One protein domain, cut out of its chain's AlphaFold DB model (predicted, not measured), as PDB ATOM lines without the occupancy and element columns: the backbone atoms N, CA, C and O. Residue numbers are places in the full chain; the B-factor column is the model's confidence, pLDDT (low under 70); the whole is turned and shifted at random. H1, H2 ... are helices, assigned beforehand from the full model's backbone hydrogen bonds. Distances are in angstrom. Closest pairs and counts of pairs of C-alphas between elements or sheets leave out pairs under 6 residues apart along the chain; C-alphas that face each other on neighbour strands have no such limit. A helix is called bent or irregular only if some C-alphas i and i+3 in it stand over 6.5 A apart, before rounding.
ATOM      1  N   SER A 194     149.511 158.464 248.216       64.12
ATOM      2  CA  SER A 194     150.378 158.210 247.057       64.12
ATOM      3  C   SER A 194     151.472 159.269 246.935       64.12
ATOM      4  O   SER A 194     151.182 160.463 246.954       64.12
ATOM      5  N   CYS A 195     152.733 158.836 246.826       63.06
ATOM      6  CA  CYS A 195     153.874 159.725 246.626       63.06
ATOM      7  C   CYS A 195     154.182 159.822 245.131       63.06
ATOM      8  O   CYS A 195     154.593 158.843 244.511       63.06
ATOM      9  N   THR A 196     154.026 161.015 244.565       65.38
ATOM     10  CA  THR A 196     154.378 161.301 243.166       65.38
ATOM     11  C   THR A 196     155.874 161.594 242.974       65.38
ATOM     12  O   THR A 196     156.332 161.799 241.854       65.38
ATOM     13  N   GLY A 197     156.654 161.657 244.063       67.81
ATOM     14  CA  GLY A 197     158.044 162.136 244.064       67.81
ATOM     15  C   GLY A 197     158.179 163.665 243.984       67.81
ATOM     16  O   GLY A 197     159.283 164.195 244.135       67.81
ATOM     17  N   SER A 198     157.064 164.375 243.787       80.12
ATOM     18  CA  SER A 198     156.968 165.821 243.957       80.12
ATOM     19  C   SER A 198     157.097 166.198 245.435       80.12
ATOM     20  O   SER A 198     156.877 165.377 246.319       80.12
ATOM     21  N   LEU A 199     157.460 167.446 245.719       85.50
ATOM     22  CA  LEU A 199     157.340 168.031 247.058       85.50
ATOM     23  C   LEU A 199     156.452 169.277 247.022       85.50
ATOM     24  O   LEU A 199     156.525 170.079 247.943       85.50
ATOM     25  N   GLU A 200     155.656 169.471 245.962       85.44
ATOM     26  CA  GLU A 200     154.879 170.694 245.707       85.44
ATOM     27  C   GLU A 200     153.651 170.850 246.611       85.44
ATOM     28  O   GLU A 200     153.288 171.975 246.956       85.44
ATOM     29  N   SER A 201     153.048 169.748 247.061       89.56
ATOM     30  CA  SER A 201     151.920 169.770 247.994       89.56
ATOM     31  C   SER A 201     152.316 169.297 249.399       89.56
ATOM     32  O   SER A 201     153.305 168.584 249.589       89.56
ATOM     33  N   LEU A 202     151.526 169.678 250.411       88.25
ATOM     34  CA  LEU A 202     151.713 169.188 251.782       88.25
ATOM     35  C   LEU A 202     151.529 167.664 251.851       88.25
ATOM     36  O   LEU A 202     152.238 166.988 252.589       88.25
ATOM     37  N   ALA A 203     150.601 167.129 251.059       88.25
ATOM     38  CA  ALA A 203     150.345 165.702 250.959       88.25
ATOM     39  C   ALA A 203     151.565 164.938 250.427       88.25
ATOM     40  O   ALA A 203     151.967 163.944 251.031       88.25
ATOM     41  N   ASP A 204     152.192 165.449 249.363       89.25
ATOM     42  CA  ASP A 204     153.403 164.855 248.796       89.25
ATOM     43  C   ASP A 204     154.573 164.915 249.785       89.25
ATOM     44  O   ASP A 204     155.294 163.932 249.949       89.25
ATOM     45  N   LEU A 205     154.741 166.040 250.494       90.88
ATOM     46  CA  LEU A 205     155.768 166.179 251.528       90.88
ATOM     47  C   LEU A 205     155.570 165.164 252.662       90.88
ATOM     48  O   LEU A 205     156.529 164.525 253.090       90.88
ATOM     49  N   LEU A 206     154.338 164.996 253.149       91.62
ATOM     50  CA  LEU A 206     154.028 164.025 254.198       91.62
ATOM     51  C   LEU A 206     154.253 162.586 253.721       91.62
ATOM     52  O   LEU A 206     154.853 161.800 254.451       91.62
ATOM     53  N   ALA A 207     153.841 162.258 252.492       89.69
ATOM     54  CA  ALA A 207     154.095 160.954 251.885       89.69
ATOM     55  C   ALA A 207     155.602 160.692 251.713       89.69
ATOM     56  O   ALA A 207     156.079 159.592 251.991       89.69
ATOM     57  N   TYR A 208     156.374 161.713 251.327       90.69
ATOM     58  CA  TYR A 208     157.830 161.635 251.240       90.69
ATOM     59  C   TYR A 208     158.464 161.380 252.611       90.69
ATOM     60  O   TYR A 208     159.300 160.487 252.737       90.69
ATOM     61  N   ILE A 209     158.059 162.119 253.650       90.06
ATOM     62  CA  ILE A 209     158.555 161.916 255.021       90.06
ATOM     63  C   ILE A 209     158.242 160.490 255.487       90.06
ATOM     64  O   ILE A 209     159.110 159.825 256.050       90.06
ATOM     65  N   GLU A 210     157.032 159.998 255.220       88.50
ATOM     66  CA  GLU A 210     156.623 158.636 255.567       88.50
ATOM     67  C   GLU A 210     157.515 157.582 254.901       88.50
ATOM     68  O   GLU A 210     158.084 156.732 255.581       88.50
ATOM     69  N   GLN A 211     157.675 157.661 253.578       87.94
ATOM     70  CA  GLN A 211     158.343 156.622 252.791       87.94
ATOM     71  C   GLN A 211     159.872 156.696 252.843       87.94
ATOM     72  O   GLN A 211     160.540 155.667 252.769       87.94
ATOM     73  N   ARG A 212     160.444 157.903 252.919       87.88
ATOM     74  CA  ARG A 212     161.894 158.126 252.785       87.88
ATOM     75  C   ARG A 212     162.587 158.456 254.099       87.88
ATOM     76  O   ARG A 212     163.778 158.192 254.212       87.88
ATOM     77  N   LEU A 213     161.869 159.013 255.076       86.31
ATOM     78  CA  LEU A 213     162.428 159.450 256.363       86.31
ATOM     79  C   LEU A 213     161.857 158.657 257.552       86.31
ATOM     80  O   LEU A 213     162.013 159.055 258.705       86.31
ATOM     81  N   GLY A 214     161.166 157.541 257.288       85.19
ATOM     82  CA  GLY A 214     160.579 156.689 258.327       85.19
ATOM     83  C   GLY A 214     159.499 157.394 259.148       85.19
ATOM     84  O   GLY A 214     159.232 157.022 260.291       85.19
ATOM     85  N   GLY A 215     158.904 158.453 258.595       87.12
ATOM     86  CA  GLY A 215     157.834 159.177 259.252       87.12
ATOM     87  C   GLY A 215     158.280 160.139 260.359       87.12
ATOM     88  O   GLY A 215     157.417 160.646 261.083       87.12
ATOM     89  N   ILE A 216     159.585 160.382 260.504       89.31
ATOM     90  CA  ILE A 216     160.162 161.330 261.461       89.31
ATOM     91  C   ILE A 216     160.870 162.440 260.694       89.31
ATOM     92  O   ILE A 216     161.657 162.172 259.795       89.31
ATOM     93  N   ILE A 217     160.599 163.696 261.051       89.31
ATOM     94  CA  ILE A 217     161.274 164.836 260.424       89.31
ATOM     95  C   ILE A 217     162.662 164.986 261.066       89.31
ATOM     96  O   ILE A 217     162.717 165.174 262.288       89.31
ATOM     97  N   PRO A 218     163.769 164.920 260.302       87.56
ATOM     98  CA  PRO A 218     165.105 165.188 260.823       87.56
ATOM     99  C   PRO A 218     165.253 166.650 261.264       87.56
ATOM    100  O   PRO A 218     164.495 167.534 260.858       87.56
ATOM    101  N   THR A 219     166.236 166.932 262.106       86.00
ATOM    102  CA  THR A 219     166.579 168.301 262.502       86.00
ATOM    103  C   THR A 219     167.072 169.116 261.302       86.00
ATOM    104  O   THR A 219     167.603 168.574 260.332       86.00
ATOM    105  N   ASP A 220     166.944 170.445 261.367       85.00
ATOM    106  CA  ASP A 220     167.452 171.329 260.306       85.00
ATOM    107  C   ASP A 220     168.955 171.122 260.046       85.00
ATOM    108  O   ASP A 220     169.410 171.266 258.913       85.00
ATOM    109  N   LEU A 221     169.722 170.758 261.081       85.50
ATOM    110  CA  LEU A 221     171.144 170.437 260.967       85.50
ATOM    111  C   LEU A 221     171.367 169.137 260.177       85.50
ATOM    112  O   LEU A 221     172.174 169.117 259.252       85.50
ATOM    113  N   GLU A 222     170.622 168.075 260.492       87.06
ATOM    114  CA  GLU A 222     170.683 166.792 259.775       87.06
ATOM    115  C   GLU A 222     170.269 166.947 258.304       87.06
ATOM    116  O   GLU A 222     170.927 166.403 257.413       87.06
ATOM    117  N   LEU A 223     169.227 167.738 258.019       87.88
ATOM    118  CA  LEU A 223     168.794 168.029 256.646       87.88
ATOM    119  C   LEU A 223     169.860 168.799 255.855       87.88
ATOM    120  O   LEU A 223     170.077 168.510 254.679       87.88
ATOM    121  N   ARG A 224     170.550 169.756 256.491       87.56
ATOM    122  CA  ARG A 224     171.655 170.503 255.865       87.56
ATOM    123  C   ARG A 224     172.862 169.606 255.598       87.56
ATOM    124  O   ARG A 224     173.391 169.641 254.493       87.56
ATOM    125  N   HIS A 225     173.269 168.789 256.568       87.50
ATOM    126  CA  HIS A 225     174.407 167.875 256.413       87.50
ATOM    127  C   HIS A 225     174.162 166.789 255.361       87.50
ATOM    128  O   HIS A 225     175.076 166.427 254.630       87.50
ATOM    129  N   SER A 226     172.930 166.293 255.253       86.00
ATOM    130  CA  SER A 226     172.549 165.290 254.250       86.00
ATOM    131  C   SER A 226     172.265 165.874 252.859       86.00
ATOM    132  O   SER A 226     171.892 165.131 251.952       86.00
ATOM    133  N   GLY A 227     172.408 167.193 252.667       87.00
ATOM    134  CA  GLY A 227     172.146 167.862 251.390       87.00
ATOM    135  C   GLY A 227     170.669 167.884 250.976       87.00
ATOM    136  O   GLY A 227     170.350 168.179 249.824       87.00
ATOM    137  N   GLN A 228     169.737 167.604 251.893       87.44
ATOM    138  CA  GLN A 228     168.297 167.530 251.622       87.44
ATOM    139  C   GLN A 228     167.621 168.913 251.609       87.44
ATOM    140  O   GLN A 228     166.550 169.125 252.185       87.44
ATOM    141  N   TYR A 229     168.217 169.876 250.902       88.56
ATOM    142  CA  TYR A 229     167.719 171.253 250.835       88.56
ATOM    143  C   TYR A 229     166.299 171.350 250.265       88.56
ATOM    144  O   TYR A 229     165.520 172.183 250.713       88.56
ATOM    145  N   ARG A 230     165.919 170.455 249.340       90.06
ATOM    146  CA  ARG A 230     164.555 170.406 248.779       90.06
ATOM    147  C   ARG A 230     163.493 170.149 249.852       90.06
ATOM    148  O   ARG A 230     162.440 170.781 249.827       90.06
ATOM    149  N   VAL A 231     163.786 169.268 250.810       89.62
ATOM    150  CA  VAL A 231     162.891 168.970 251.940       89.62
ATOM    151  C   VAL A 231     162.817 170.174 252.874       89.62
ATOM    152  O   VAL A 231     161.729 170.559 253.288       89.62
ATOM    153  N   LEU A 232     163.953 170.819 253.149       89.75
ATOM    154  CA  LEU A 232     164.008 172.016 253.989       89.75
ATOM    155  C   LEU A 232     163.214 173.187 253.379       89.75
ATOM    156  O   LEU A 232     162.450 173.846 254.082       89.75
ATOM    157  N   THR A 233     163.320 173.407 252.068       91.31
ATOM    158  CA  THR A 233     162.523 174.410 251.345       91.31
ATOM    159  C   THR A 233     161.033 174.072 251.364       91.31
ATOM    160  O   THR A 233     160.213 174.950 251.638       91.31
ATOM    161  N   ALA A 234     160.668 172.804 251.142       92.00
ATOM    162  CA  ALA A 234     159.276 172.362 251.209       92.00
ATOM    163  C   ALA A 234     158.686 172.543 252.618       92.00
ATOM    164  O   ALA A 234     157.590 173.082 252.758       92.00
ATOM    165  N   LEU A 235     159.433 172.175 253.667       91.81
ATOM    166  CA  LEU A 235     159.045 172.405 255.060       91.81
ATOM    167  C   LEU A 235     158.806 173.892 255.318       91.81
ATOM    168  O   LEU A 235     157.748 174.249 255.831       91.81
ATOM    169  N   SER A 236     159.742 174.763 254.929       91.12
ATOM    170  CA  SER A 236     159.609 176.217 255.091       91.12
ATOM    171  C   SER A 236     158.357 176.773 254.409       91.12
ATOM    172  O   SER A 236     157.656 177.587 255.011       91.12
ATOM    173  N   ARG A 237     158.015 176.294 253.203       92.81
ATOM    174  CA  ARG A 237     156.798 176.715 252.490       92.81
ATOM    175  C   ARG A 237     155.515 176.383 253.255       92.81
ATOM    176  O   ARG A 237     154.567 177.159 253.211       92.81
ATOM    177  N   PHE A 238     155.488 175.272 253.986       90.00
ATOM    178  CA  PHE A 238     154.323 174.843 254.769       90.00
ATOM    179  C   PHE A 238     154.391 175.254 256.248       90.00
ATOM    180  O   PHE A 238     153.788 174.604 257.098       90.00
ATOM    181  N   GLY A 239     155.104 176.338 256.575       86.94
ATOM    182  CA  GLY A 239     155.174 176.877 257.943       86.94
ATOM    183  C   GLY A 239     156.249 176.234 258.829       86.94
ATOM    184  O   GLY A 239     156.222 176.377 260.054       86.94
ATOM    185  N   GLY A 240     157.201 175.533 258.215       89.44
ATOM    186  CA  GLY A 240     158.341 174.890 258.859       89.44
ATOM    187  C   GLY A 240     157.984 173.616 259.624       89.44
ATOM    188  O   GLY A 240     156.832 173.182 259.688       89.44
ATOM    189  N   GLN A 241     158.987 173.043 260.299       87.75
ATOM    190  CA  GLN A 241     158.800 171.878 261.178       87.75
ATOM    191  C   GLN A 241     157.705 172.137 262.232       87.75
ATOM    192  O   GLN A 241     156.945 171.242 262.604       87.75
ATOM    193  N   HIS A 242     157.554 173.397 262.669       86.25
ATOM    194  CA  HIS A 242     156.540 173.778 263.647       86.25
ATOM    195  C   HIS A 242     155.113 173.395 263.212       86.25
ATOM    196  O   HIS A 242     154.330 172.934 264.045       86.25
ATOM    197  N   ALA A 243     154.773 173.595 261.941       89.31
ATOM    198  CA  ALA A 243     153.433 173.356 261.417       89.31
ATOM    199  C   ALA A 243     153.223 171.907 260.948       89.31
ATOM    200  O   ALA A 243     152.124 171.380 261.100       89.31
ATOM    201  N   VAL A 244     154.272 171.252 260.440       91.56
ATOM    202  CA  VAL A 244     154.166 169.906 259.847       91.56
ATOM    203  C   VAL A 244     154.225 168.791 260.897       91.56
ATOM    204  O   VAL A 244     153.444 167.847 260.817       91.56
ATOM    205  N   GLU A 245     155.088 168.892 261.916       91.81
ATOM    206  CA  GLU A 245     155.253 167.821 262.917       91.81
ATOM    207  C   GLU A 245     153.948 167.401 263.618       91.81
ATOM    208  O   GLU A 245     153.708 166.196 263.685       91.81
ATOM    209  N   PRO A 246     153.061 168.319 264.075       93.12
ATOM    210  CA  PRO A 246     151.796 167.939 264.712       93.12
ATOM    211  C   PRO A 246     150.875 167.067 263.845       93.12
ATOM    212  O   PRO A 246     149.992 166.394 264.376       93.12
ATOM    213  N   LEU A 247     151.059 167.047 262.522       93.94
ATOM    214  CA  LEU A 247     150.295 166.169 261.634       93.94
ATOM    215  C   LEU A 247     150.757 164.706 261.735       93.94
ATOM    216  O   LEU A 247     149.960 163.795 261.518       93.94
ATOM    217  N   LEU A 248     152.018 164.483 262.114       92.12
ATOM    218  CA  LEU A 248     152.657 163.168 262.202       92.12
ATOM    219  C   LEU A 248     152.724 162.655 263.645       92.12
ATOM    220  O   LEU A 248     152.339 161.521 263.921       92.12
TER     221      LEU A 248
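What this domain is: This is residues 194 to 248 of the 566 residues of the protein "Core-binding (CB) domain-containing protein" of Paraburkholderia sediminicola (UniProt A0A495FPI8). Three short helices, H1, H3 and H4, make a triangle with H4 crosswise to H3, and H2 folds against H3 as a helical hairpin. The printed part has 55 residues, four named helices, H1 to H4, no named strand, and is all helix. It is compact, with a radius of gyration of the C-alphas of 10.0 A and spans of 27 by 20 by 19 A.

How they stand to each other: H1, residues 202 to 212, and H3, residues 229 to 237, only just touch, with 3 pairs of C-alphas within 8 A, the closest Leu 205 and Ala 234 at 7.1 A; they run opposite ways at a shallow tilt of 34.9 degrees, only just short of steep. H2, residues 220 to 225, touches H3, closest C-alphas Leu 223 and Tyr 229, 6.7 A. H4, residues 240 to 248, is close to H3 but not clearly touching, closest C-alphas Leu 235 and Gln 241, 6.1 A. In H1, H2 and H3 every O i to N i+4 pair is within hydrogen-bond range; in H4 2 of 5 are, beside 4 of 6 O i to N i+3 pairs.

Where its parts are: H1, 15.1 A long, begins at C-alpha 202 (151.713, 169.188, 251.782). H4, 13.4 A long, only just irregular with C-alphas 243 and 246 6.55 A apart, ends at C-alpha 248 (152.657, 163.168, 262.202).

The domain as a whole: The printed part has no cut; residues 194 to 197 are under pLDDT 70.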